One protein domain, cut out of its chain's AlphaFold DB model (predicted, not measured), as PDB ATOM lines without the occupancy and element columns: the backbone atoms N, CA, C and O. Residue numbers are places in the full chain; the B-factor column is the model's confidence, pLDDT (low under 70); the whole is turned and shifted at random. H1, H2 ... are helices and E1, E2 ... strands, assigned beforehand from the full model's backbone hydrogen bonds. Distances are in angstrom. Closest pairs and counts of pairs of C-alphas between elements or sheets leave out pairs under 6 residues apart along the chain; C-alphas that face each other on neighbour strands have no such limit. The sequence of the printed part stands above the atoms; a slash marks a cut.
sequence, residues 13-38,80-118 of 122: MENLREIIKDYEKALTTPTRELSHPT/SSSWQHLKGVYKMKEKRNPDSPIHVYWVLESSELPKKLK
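This is residues 13 to 38 and 80 to 118 of the 122 residues of an uncharacterized protein of Cellvibrio sp. 79 (UniProt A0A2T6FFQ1). A helix, H2, packs on a ribbon of two antiparallel strands, E1 and E2, nearer to E1 than to E2, while a second helix, H1, lies off to one side, close to H2 only near H2's first residue, Trp 83. Beyond E2 a tail reaches outward, and its residues 111 to 117 stick out free of the rest. The printed part has 65 residues, with two named helices and two named strands in the order H1, E1, H2, E2, and its class is mixed, helices and strands. The whole is only just loose, close to compact, with a radius of gyration of the C-alphas of 13.0 A and spans of 38 by 29 by 17 A.

H1, residues 13 to 22, and H2, residues 83 to 96, are close but not clearly touching, and their closest C-alphas, those of Ile 20 and Trp 83, are 7.1 A apart. Their lines stand at a steep tilt of 64 degrees, and they run opposite ways. E1, residues 27 to 32, and E2, residues 102 to 108, are antiparallel neighbours, with 149 degrees between their directions. C-alphas 30 and 104 face each other at 4.5 A. Across this pair N 31 and O 103, 2.8 A apart, and N 108 and O 27, 2.9 A apart, are within hydrogen-bond range. The closest C-alphas of E1 and H2 are those of Pro 30 and Tyr 90, 5.9 A apart. Those of H2 and E2 are Glu 94 and Ile 102, 6.1 A apart. H1 and E2 are apart. In H1 and H2 every O i to N i+4 pair is within hydrogen-bond range.

H1 begins at Met 13, with its C-alpha at (129.708, 107.101, 88.615), and measures 14.7 A from first to last C-alpha. E1, from Leu 27 to Arg 32, measures 17.1 A. H2 begins at Trp 83, with its C-alpha at (123.636, 108.750, 101.136), and measures 19.9 A. E2 measures 17.8 A and ends at Leu 108, with its C-alpha at (118.453, 122.438, 103.843).

The two C-alphas farthest apart are those of Met 13 and Lys 116, at 39.2 A. Residues 39 to 79 are cut out and not printed, and C-alphas 38 and 80 are 14.5 A apart across the cut. The links from H1 to E1 and from H2 to E2 are tight, and the link from E1 to H2 runs across the cut. The mean pLDDT of the printed part is 74.8, and residues 13 to 26 and 105 to 112 are under 70.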
ATOM      1  N   MET A  13     130.458 107.357  87.374       50.41
ATOM      2  CA  MET A  13     129.708 107.101  88.615       50.41
ATOM      3  C   MET A  13     130.557 107.328  89.881       50.41
ATOM      4  O   MET A  13     130.016 107.736  90.911       50.41
ATOM      5  N   GLU A  14     131.878 107.123  89.807       50.72
ATOM      6  CA  GLU A  14     132.839 107.490  90.855       50.72
ATOM      7  C   GLU A  14     132.797 108.986  91.193       50.72
ATOM      8  O   GLU A  14     132.738 109.332  92.370       50.72
ATOM      9  N   ASN A  15     132.747 109.878  90.194       55.44
ATOM     10  CA  ASN A  15     132.713 111.322  90.455       55.44
ATOM     11  C   ASN A  15     131.416 111.761  91.136       55.44
ATOM     12  O   ASN A  15     131.437 112.631  92.003       55.44
ATOM     13  N   LEU A  16     130.292 111.127  90.793       53.50
ATOM     14  CA  LEU A  16     129.030 111.366  91.487       53.50
ATOM     15  C   LEU A  16     129.135 110.938  92.959       53.50
ATOM     16  O   LEU A  16     128.685 111.657  93.844       53.50
ATOM     17  N   ARG A  17     129.760 109.785  93.230       58.69
ATOM     18  CA  ARG A  17     129.942 109.254  94.589       58.69
ATOM     19  C   ARG A  17     130.838 110.141  95.454       58.69
ATOM     20  O   ARG A  17     130.542 110.285  96.635       58.69
ATOM     21  N   GLU A  18     131.916 110.688  94.903       64.44
ATOM     22  CA  GLU A  18     132.806 111.606  95.628       64.44
ATOM     23  C   GLU A  18     132.105 112.918  95.966       64.44
ATOM     24  O   GLU A  18     132.081 113.307  97.126       64.44
ATOM     25  N   ILE A  19     131.404 113.514  95.004       63.38
ATOM     26  CA  ILE A  19     130.613 114.724  95.241       63.38
ATOM     27  C   ILE A  19     129.513 114.470  96.282       63.38
ATOM     28  O   ILE A  19     129.288 115.279  97.171       63.38
ATOM     29  N   ILE A  20     128.844 113.316  96.225       62.12
ATOM     30  CA  ILE A  20     127.848 112.910  97.225       62.12
ATOM     31  C   ILE A  20     128.450 112.797  98.634       62.12
ATOM     32  O   ILE A  20     127.745 113.088  99.599       62.12
ATOM     33  N   LYS A  21     129.720 112.386  98.771       66.38
ATOM     34  CA  LYS A  21     130.408 112.394 100.071       66.38
ATOM     35  C   LYS A  21     130.630 113.811 100.582       66.38
ATOM     36  O   LYS A  21     130.494 114.032 101.777       66.38
ATOM     37  N   ASP A  22     130.897 114.769  99.701       62.69
ATOM     38  CA  ASP A  22     131.003 116.179 100.097       62.69
ATOM     39  C   ASP A  22     129.654 116.741 100.586       62.69
ATOM     40  O   ASP A  22     129.617 117.691 101.367       62.69
ATOM     41  N   TYR A  23     128.545 116.101 100.198       59.34
ATOM     42  CA  TYR A  23     127.206 116.347 100.738       59.34
ATOM     43  C   TYR A  23     126.841 115.449 101.936       59.34
ATOM     44  O   TYR A  23     125.720 115.549 102.437       59.34
ATOM     45  N   GLU A  24     127.727 114.586 102.452       60.59
ATOM     46  CA  GLU A  24     127.489 113.953 103.757       60.59
ATOM     47  C   GLU A  24     127.419 115.065 104.814       60.59
ATOM     48  O   GLU A  24     128.374 115.824 104.970       60.59
ATOM     49  N   LYS A  25     126.280 115.145 105.526       62.19
ATOM     50  CA  LYS A  25     125.785 116.236 106.414       62.19
ATOM     51  C   LYS A  25     124.750 117.174 105.788       62.19
ATOM     52  O   LYS A  25     124.031 117.825 106.543       62.19
ATOM     53  N   ALA A  26     124.619 117.223 104.466       65.25
ATOM     54  CA  ALA A  26     123.519 117.937 103.828       65.25
ATOM     55  C   ALA A  26     122.197 117.229 104.159       65.25
ATOM     56  O   ALA A  26     122.065 116.019 103.971       65.25
ATOM     57  N   LEU A  27     121.208 117.971 104.656       72.81
ATOM     58  CA  LEU A  27     119.895 117.413 104.960       72.81
ATOM     59  C   LEU A  27     119.029 117.480 103.714       72.81
ATOM     60  O   LEU A  27     118.610 118.557 103.290       72.81
ATOM     61  N   THR A  28     118.782 116.314 103.119       79.12
ATOM     62  CA  THR A  28     118.118 116.218 101.817       79.12
ATOM     63  C   THR A  28     116.870 115.357 101.838       79.12
ATOM     64  O   THR A  28     116.710 114.476 102.684       79.12
ATOM     65  N   THR A  29     115.953 115.607 100.903       80.75
ATOM     66  CA  THR A  29     114.753 114.780 100.744       80.75
ATOM     67  C   THR A  29     114.380 114.623  99.265       80.75
ATOM     68  O   THR A  29     114.395 115.607  98.518       80.75
ATOM     69  N   PRO A  30     114.068 113.398  98.799       81.88
ATOM     70  CA  PRO A  30     113.664 113.173  97.420       81.88
ATOM     71  C   PRO A  30     112.214 113.616  97.211       81.88
ATOM     72  O   PRO A  30     111.326 113.312  98.014       81.88
ATOM     73  N   THR A  31     111.935 114.270  96.092       83.44
ATOM     74  CA  THR A  31     110.600 114.738  95.706       83.44
ATOM     75  C   THR A  31     110.294 114.342  94.274       83.44
ATOM     76  O   THR A  31     111.189 114.238  93.439       83.44
ATOM     77  N   ARG A  32     109.012 114.136  93.968       83.12
ATOM     78  CA  ARG A  32     108.578 114.009  92.577       83.12
ATOM     79  C   ARG A  32     108.868 115.310  91.828       83.12
ATOM     80  O   ARG A  32     108.834 116.387  92.429       83.12
ATOM     81  N   GLU A  33     109.128 115.218  90.532       81.12
ATOM     82  CA  GLU A  33     109.277 116.391  89.673       81.12
ATOM     83  C   GLU A  33     108.113 117.384  89.835       81.12
ATOM     84  O   GLU A  33     106.958 117.012  90.084       81.12
ATOM     85  N   LEU A  34     108.439 118.677  89.753       79.31
ATOM     86  CA  LEU A  34     107.505 119.799  89.911       79.31
ATOM     87  C   LEU A  34     106.732 119.814  91.247       79.31
ATOM     88  O   LEU A  34     105.685 120.467  91.329       79.31
ATOM     89  N   SER A  35     107.206 119.091  92.263       82.81
ATOM     90  CA  SER A  35     106.582 118.984  93.590       82.81
ATOM     91  C   SER A  35     107.481 119.626  94.653       82.81
ATOM     92  O   SER A  35     108.701 119.658  94.497       82.81
ATOM     93  N   HIS A  36     106.891 120.144  95.732       83.75
ATOM     94  CA  HIS A  36     107.635 120.747  96.843       83.75
ATOM     95  C   HIS A  36     107.764 119.727  97.992       83.75
ATOM     96  O   HIS A  36     106.833 118.958  98.225       83.75
ATOM     97  N   PRO A  37     108.881 119.693  98.739       78.75
ATOM     98  CA  PRO A  37     109.114 118.711  99.803       78.75
ATOM     99  C   PRO A  37     108.198 118.915 101.004       78.75
ATOM    100  O   PRO A  37     107.900 117.969 101.725       78.75
ATOM    101  N   THR A  38     107.771 120.158 101.217       80.25
ATOM    102  CA  THR A  38     106.903 120.535 102.333       80.25
ATOM    103  C   THR A  38     105.491 120.903 101.879       80.25
ATOM    104  O   THR A  38     104.570 120.791 102.677       80.25
ATOM    105  N   SER A  80     117.246 113.062 105.062       83.81
ATOM    106  CA  SER A  80     118.378 112.141 105.125       83.81
ATOM    107  C   SER A  80     119.683 112.925 105.087       83.81
ATOM    108  O   SER A  80     119.901 113.711 104.167       83.81
ATOM    109  N   SER A  81     120.543 112.679 106.076       78.44
ATOM    110  CA  SER A  81     121.923 113.184 106.150       78.44
ATOM    111  C   SER A  81     122.957 112.204 105.583       78.44
ATOM    112  O   SER A  81     124.117 112.575 105.403       78.44
ATOM    113  N   SER A  82     122.552 110.952 105.318       81.75
ATOM    114  CA  SER A  82     123.406 109.898 104.765       81.75
ATOM    115  C   SER A  82     122.945 109.470 103.375       81.75
ATOM    116  O   SER A  82     121.748 109.302 103.105       81.75
ATOM    117  N   TRP A  83     123.914 109.217 102.493       77.69
ATOM    118  CA  TRP A  83     123.636 108.750 101.136       77.69
ATOM    119  C   TRP A  83     122.911 107.400 101.112       77.69
ATOM    120  O   TRP A  83     122.027 107.172 100.285       77.69
ATOM    121  N   GLN A  84     123.262 106.491 102.024       81.50
ATOM    122  CA  GLN A  84     122.658 105.161 102.070       81.50
ATOM    123  C   GLN A  84     121.164 105.228 102.410       81.50
ATOM    124  O   GLN A  84     120.368 104.546 101.759       81.50
ATOM    125  N   HIS A  85     120.774 106.081 103.365       82.19
ATOM    126  CA  HIS A  85     119.363 106.313 103.684       82.19
ATOM    127  C   HIS A  85     118.648 107.005 102.527       82.19
ATOM    128  O   HIS A  85     117.615 106.512 102.070       82.19
ATOM    129  N   LEU A  86     119.242 108.070 101.978       83.44
ATOM    130  CA  LEU A  86     118.679 108.802 100.846       83.44
ATOM    131  C   LEU A  86     118.400 107.882  99.651       83.44
ATOM    132  O   LEU A  86     117.305 107.908  99.092       83.44
ATOM    133  N   LYS A  87     119.350 107.008  99.301       83.88
ATOM    134  CA  LYS A  87     119.198 106.014  98.230       83.88
ATOM    135  C   LYS A  87     118.045 105.045  98.502       83.88
ATOM    136  O   LYS A  87     117.319 104.684  97.575       83.88
ATOM    137  N   GLY A  88     117.869 104.615  99.752       85.38
ATOM    138  CA  GLY A  88     116.746 103.769 100.160       85.38
ATOM    139  C   GLY A  88     115.397 104.467  99.974       85.38
ATOM    140  O   GLY A  88     114.497 103.920  99.332       85.38
ATOM    141  N   VAL A  89     115.276 105.703 100.466       86.00
ATOM    142  CA  VAL A  89     114.053 106.512 100.338       86.00
ATOM    143  C   VAL A  89     113.761 106.847  98.874       86.00
ATOM    144  O   VAL A  89     112.612 106.751  98.446       86.00
ATOM    145  N   TYR A  90     114.787 107.173  98.082       86.00
ATOM    146  CA  TYR A  90     114.661 107.423  96.646       86.00
ATOM    147  C   TYR A  90     114.017 106.231  95.929       86.00
ATOM    148  O   TYR A  90     112.975 106.390  95.295       86.00
ATOM    149  N   LYS A  91     114.563 105.019  96.112       86.38
ATOM    150  CA  LYS A  91     114.015 103.790  95.510       86.38
ATOM    151  C   LYS A  91     112.573 103.526  95.935       86.38
ATOM    152  O   LYS A  91     111.752 103.078  95.137       86.38
ATOM    153  N   MET A  92     112.246 103.801  97.198       87.12
ATOM    154  CA  MET A  92     110.878 103.672  97.695       87.12
ATOM    155  C   MET A  92     109.928 104.648  96.993       87.12
ATOM    156  O   MET A  92     108.814 104.261  96.639       87.12
ATOM    157  N   LYS A  93     110.347 105.905  96.794       86.06
ATOM    158  CA  LYS A  93     109.538 106.907  96.090       86.06
ATOM    159  C   LYS A  93     109.370 106.570  94.616       86.06
ATOM    160  O   LYS A  93     108.244 106.646  94.140       86.06
ATOM    161  N   GLU A  94     110.429 106.138  93.944       86.38
ATOM    162  CA  GLU A  94     110.393 105.695  92.546       86.38
ATOM    163  C   GLU A  94     109.392 104.544  92.363       86.38
ATOM    164  O   GLU A  94     108.468 104.645  91.563       86.38
ATOM    165  N   LYS A  95     109.452 103.512  93.219       87.56
ATOM    166  CA  LYS A  95     108.486 102.400  93.199       87.56
ATOM    167  C   LYS A  95     107.030 102.850  93.387       87.56
ATOM    168  O   LYS A  95     106.119 102.218  92.861       87.56
ATOM    169  N   ARG A  96     106.791 103.904  94.174       86.06
ATOM    170  CA  ARG A  96     105.445 104.449  94.435       86.06
ATOM    171  C   ARG A  96     104.963 105.418  93.350       86.06
ATOM    172  O   ARG A  96     103.799 105.797  93.384       86.06
ATOM    173  N   ASN A  97     105.836 105.835  92.433       84.31
ATOM    174  CA  ASN A  97     105.553 106.826  91.394       84.31
ATOM    175  C   ASN A  97     106.165 106.367  90.052       84.31
ATOM    176  O   ASN A  97     107.081 107.021  89.558       84.31
ATOM    177  N   PRO A  98     105.698 105.245  89.472       82.75
ATOM    178  CA  PRO A  98     106.355 104.595  88.331       82.75
ATOM    179  C   PRO A  98     106.460 105.482  87.081       82.75
ATOM    180  O   PRO A  98     107.436 105.383  86.346       82.75
ATOM    181  N   ASP A  99     105.501 106.388  86.882       85.81
ATOM    182  CA  ASP A  99     105.424 107.257  85.700       85.81
ATOM    183  C   ASP A  99     105.894 108.687  85.985       85.81
ATOM    184  O   ASP A  99     105.536 109.631  85.279       85.81
ATOM    185  N   SER A 100     106.617 108.906  87.085       82.69
ATOM    186  CA  SER A 100     107.065 110.246  87.449       82.69
ATOM    187  C   SER A 100     108.508 110.247  87.929       82.69
ATOM    188  O   SER A 100     108.819 109.571  88.914       82.69
ATOM    189  N   PRO A 101     109.384 111.049  87.303       82.94
ATOM    190  CA  PRO A 101     110.763 111.122  87.735       82.94
ATOM    191  C   PRO A 101     110.846 111.673  89.164       82.94
ATOM    192  O   PRO A 101     110.113 112.585  89.577       82.94
ATOM    193  N   ILE A 102     111.731 111.058  89.944       84.88
ATOM    194  CA  ILE A 102     112.059 111.471  91.304       84.88
ATOM    195  C   ILE A 102     113.386 112.210  91.249       84.88
ATOM    196  O   ILE A 102     114.347 111.755  90.637       84.88
ATOM    197  N   HIS A 103     113.450 113.340  91.932       79.25
ATOM    198  CA  HIS A 103     114.646 114.159  91.996       79.25
ATOM    199  C   HIS A 103     114.993 114.485  93.442       79.25
ATOM    200  O   HIS A 103     114.132 114.515  94.322       79.25
ATOM    201  N   VAL A 104     116.269 114.759  93.686       75.25
ATOM    202  CA  VAL A 104     116.756 115.294  94.957       75.25
ATOM    203  C   VAL A 104     117.184 116.729  94.683       75.25
ATOM    204  O   VAL A 104     118.262 116.957  94.149       75.25
ATOM    205  N   TYR A 105     116.305 117.687  94.976       66.75
ATOM    206  CA  TYR A 105     116.570 119.118  94.749       66.75
ATOM    207  C   TYR A 105     116.814 119.904  96.033       66.75
ATOM    208  O   TYR A 105     117.260 121.044  95.974       66.75
ATOM    209  N   TRP A 106     116.488 119.321  97.183       66.25
ATOM    210  CA  TRP A 106     116.432 120.056  98.435       66.25
ATOM    211  C   TRP A 106     117.591 119.662  99.319       66.25
ATOM    212  O   TRP A 106     117.662 118.514  99.748       66.25
ATOM    213  N   VAL A 107     118.459 120.634  99.569       65.31
ATOM    214  CA  VAL A 107     119.459 120.642 100.629       65.31
ATOM    215  C   VAL A 107     119.032 121.759 101.571       65.31
ATOM    216  O   VAL A 107     118.965 122.907 101.146       65.31
ATOM    217  N   LEU A 108     118.679 121.429 102.812       64.06
ATOM    218  CA  LEU A 108     118.453 122.438 103.843       64.06
ATOM    219  C   LEU A 108     119.716 122.580 104.680       64.06
ATOM    220  O   LEU A 108     120.170 121.618 105.309       64.06
ATOM    221  N   GLU A 109     120.261 123.789 104.707       60.59
ATOM    222  CA  GLU A 109     121.302 124.157 105.657       60.59
ATOM    223  C   GLU A 109     120.670 124.521 107.005       60.59
ATOM    224  O   GLU A 109     119.578 125.088 107.083       60.59
ATOM    225  N   SER A 110     121.351 124.193 108.104       62.69
ATOM    226  CA  SER A 110     120.848 124.459 109.459       62.69
ATOM    227  C   SER A 110     120.618 125.951 109.741       62.69
ATOM    228  O   SER A 110     119.794 126.291 110.588       62.69
ATOM    229  N   SER A 111     121.317 126.829 109.021       58.84
ATOM    230  CA  SER A 111     121.225 128.290 109.093       58.84
ATOM    231  C   SER A 111     119.896 128.858 108.578       58.84
ATOM    232  O   SER A 111     119.530 129.964 108.971       58.84
ATOM    233  N   GLU A 112     119.155 128.119 107.745       67.25
ATOM    234  CA  GLU A 112     117.912 128.596 107.116       67.25
ATOM    235  C   GLU A 112     116.639 128.221 107.893       67.25
ATOM    236  O   GLU A 112     115.529 128.607 107.515       67.25
ATOM    237  N   LEU A 113     116.763 127.482 109.001       72.12
ATOM    238  CA  LEU A 113     115.603 127.073 109.785       72.12
ATOM    239  C   LEU A 113     114.990 128.246 110.575       72.12
ATOM    240  O   LEU A 113     115.693 128.960 111.297       72.12
ATOM    241  N   PRO A 114     113.652 128.416 110.546       74.19
ATOM    242  CA  PRO A 114     112.959 129.320 111.457       74.19
ATOM    243  C   PRO A 114     113.298 129.012 112.921       74.19
ATOM    244  O   PRO A 114     113.332 127.853 113.312       74.19
ATOM    245  N   LYS A 115     113.430 130.044 113.768       77.12
ATOM    246  CA  LYS A 115     113.884 129.935 115.178       77.12
ATOM    247  C   LYS A 115     113.164 128.892 116.051       77.12
ATOM    248  O   LYS A 115     113.688 128.518 117.094       77.12
ATOM    249  N   LYS A 116     111.941 128.491 115.692       78.31
ATOM    250  CA  LYS A 116     111.125 127.517 116.442       78.31
ATOM    251  C   LYS A 116     111.141 126.108 115.841       78.31
ATOM    252  O   LYS A 116     110.481 125.225 116.379       78.31
ATOM    253  N   LEU A 117     111.852 125.911 114.737       76.56
ATOM    254  CA  LEU A 117     112.070 124.616 114.114       76.56
ATOM    255  C   LEU A 117     113.513 124.188 114.364       76.56
ATOM    256  O   LEU A 117     114.427 125.009 114.411       76.56
ATOM    257  N   LYS A 118     113.702 122.887 114.530       80.44
ATOM    258  CA  LYS A 118     115.010 122.258 114.676       80.44
ATOM    259  C   LYS A 118     115.018 120.978 113.858       80.44
ATOM    260  O   LYS A 118     113.966 120.370 113.656       80.44
TER     261      LYS A 118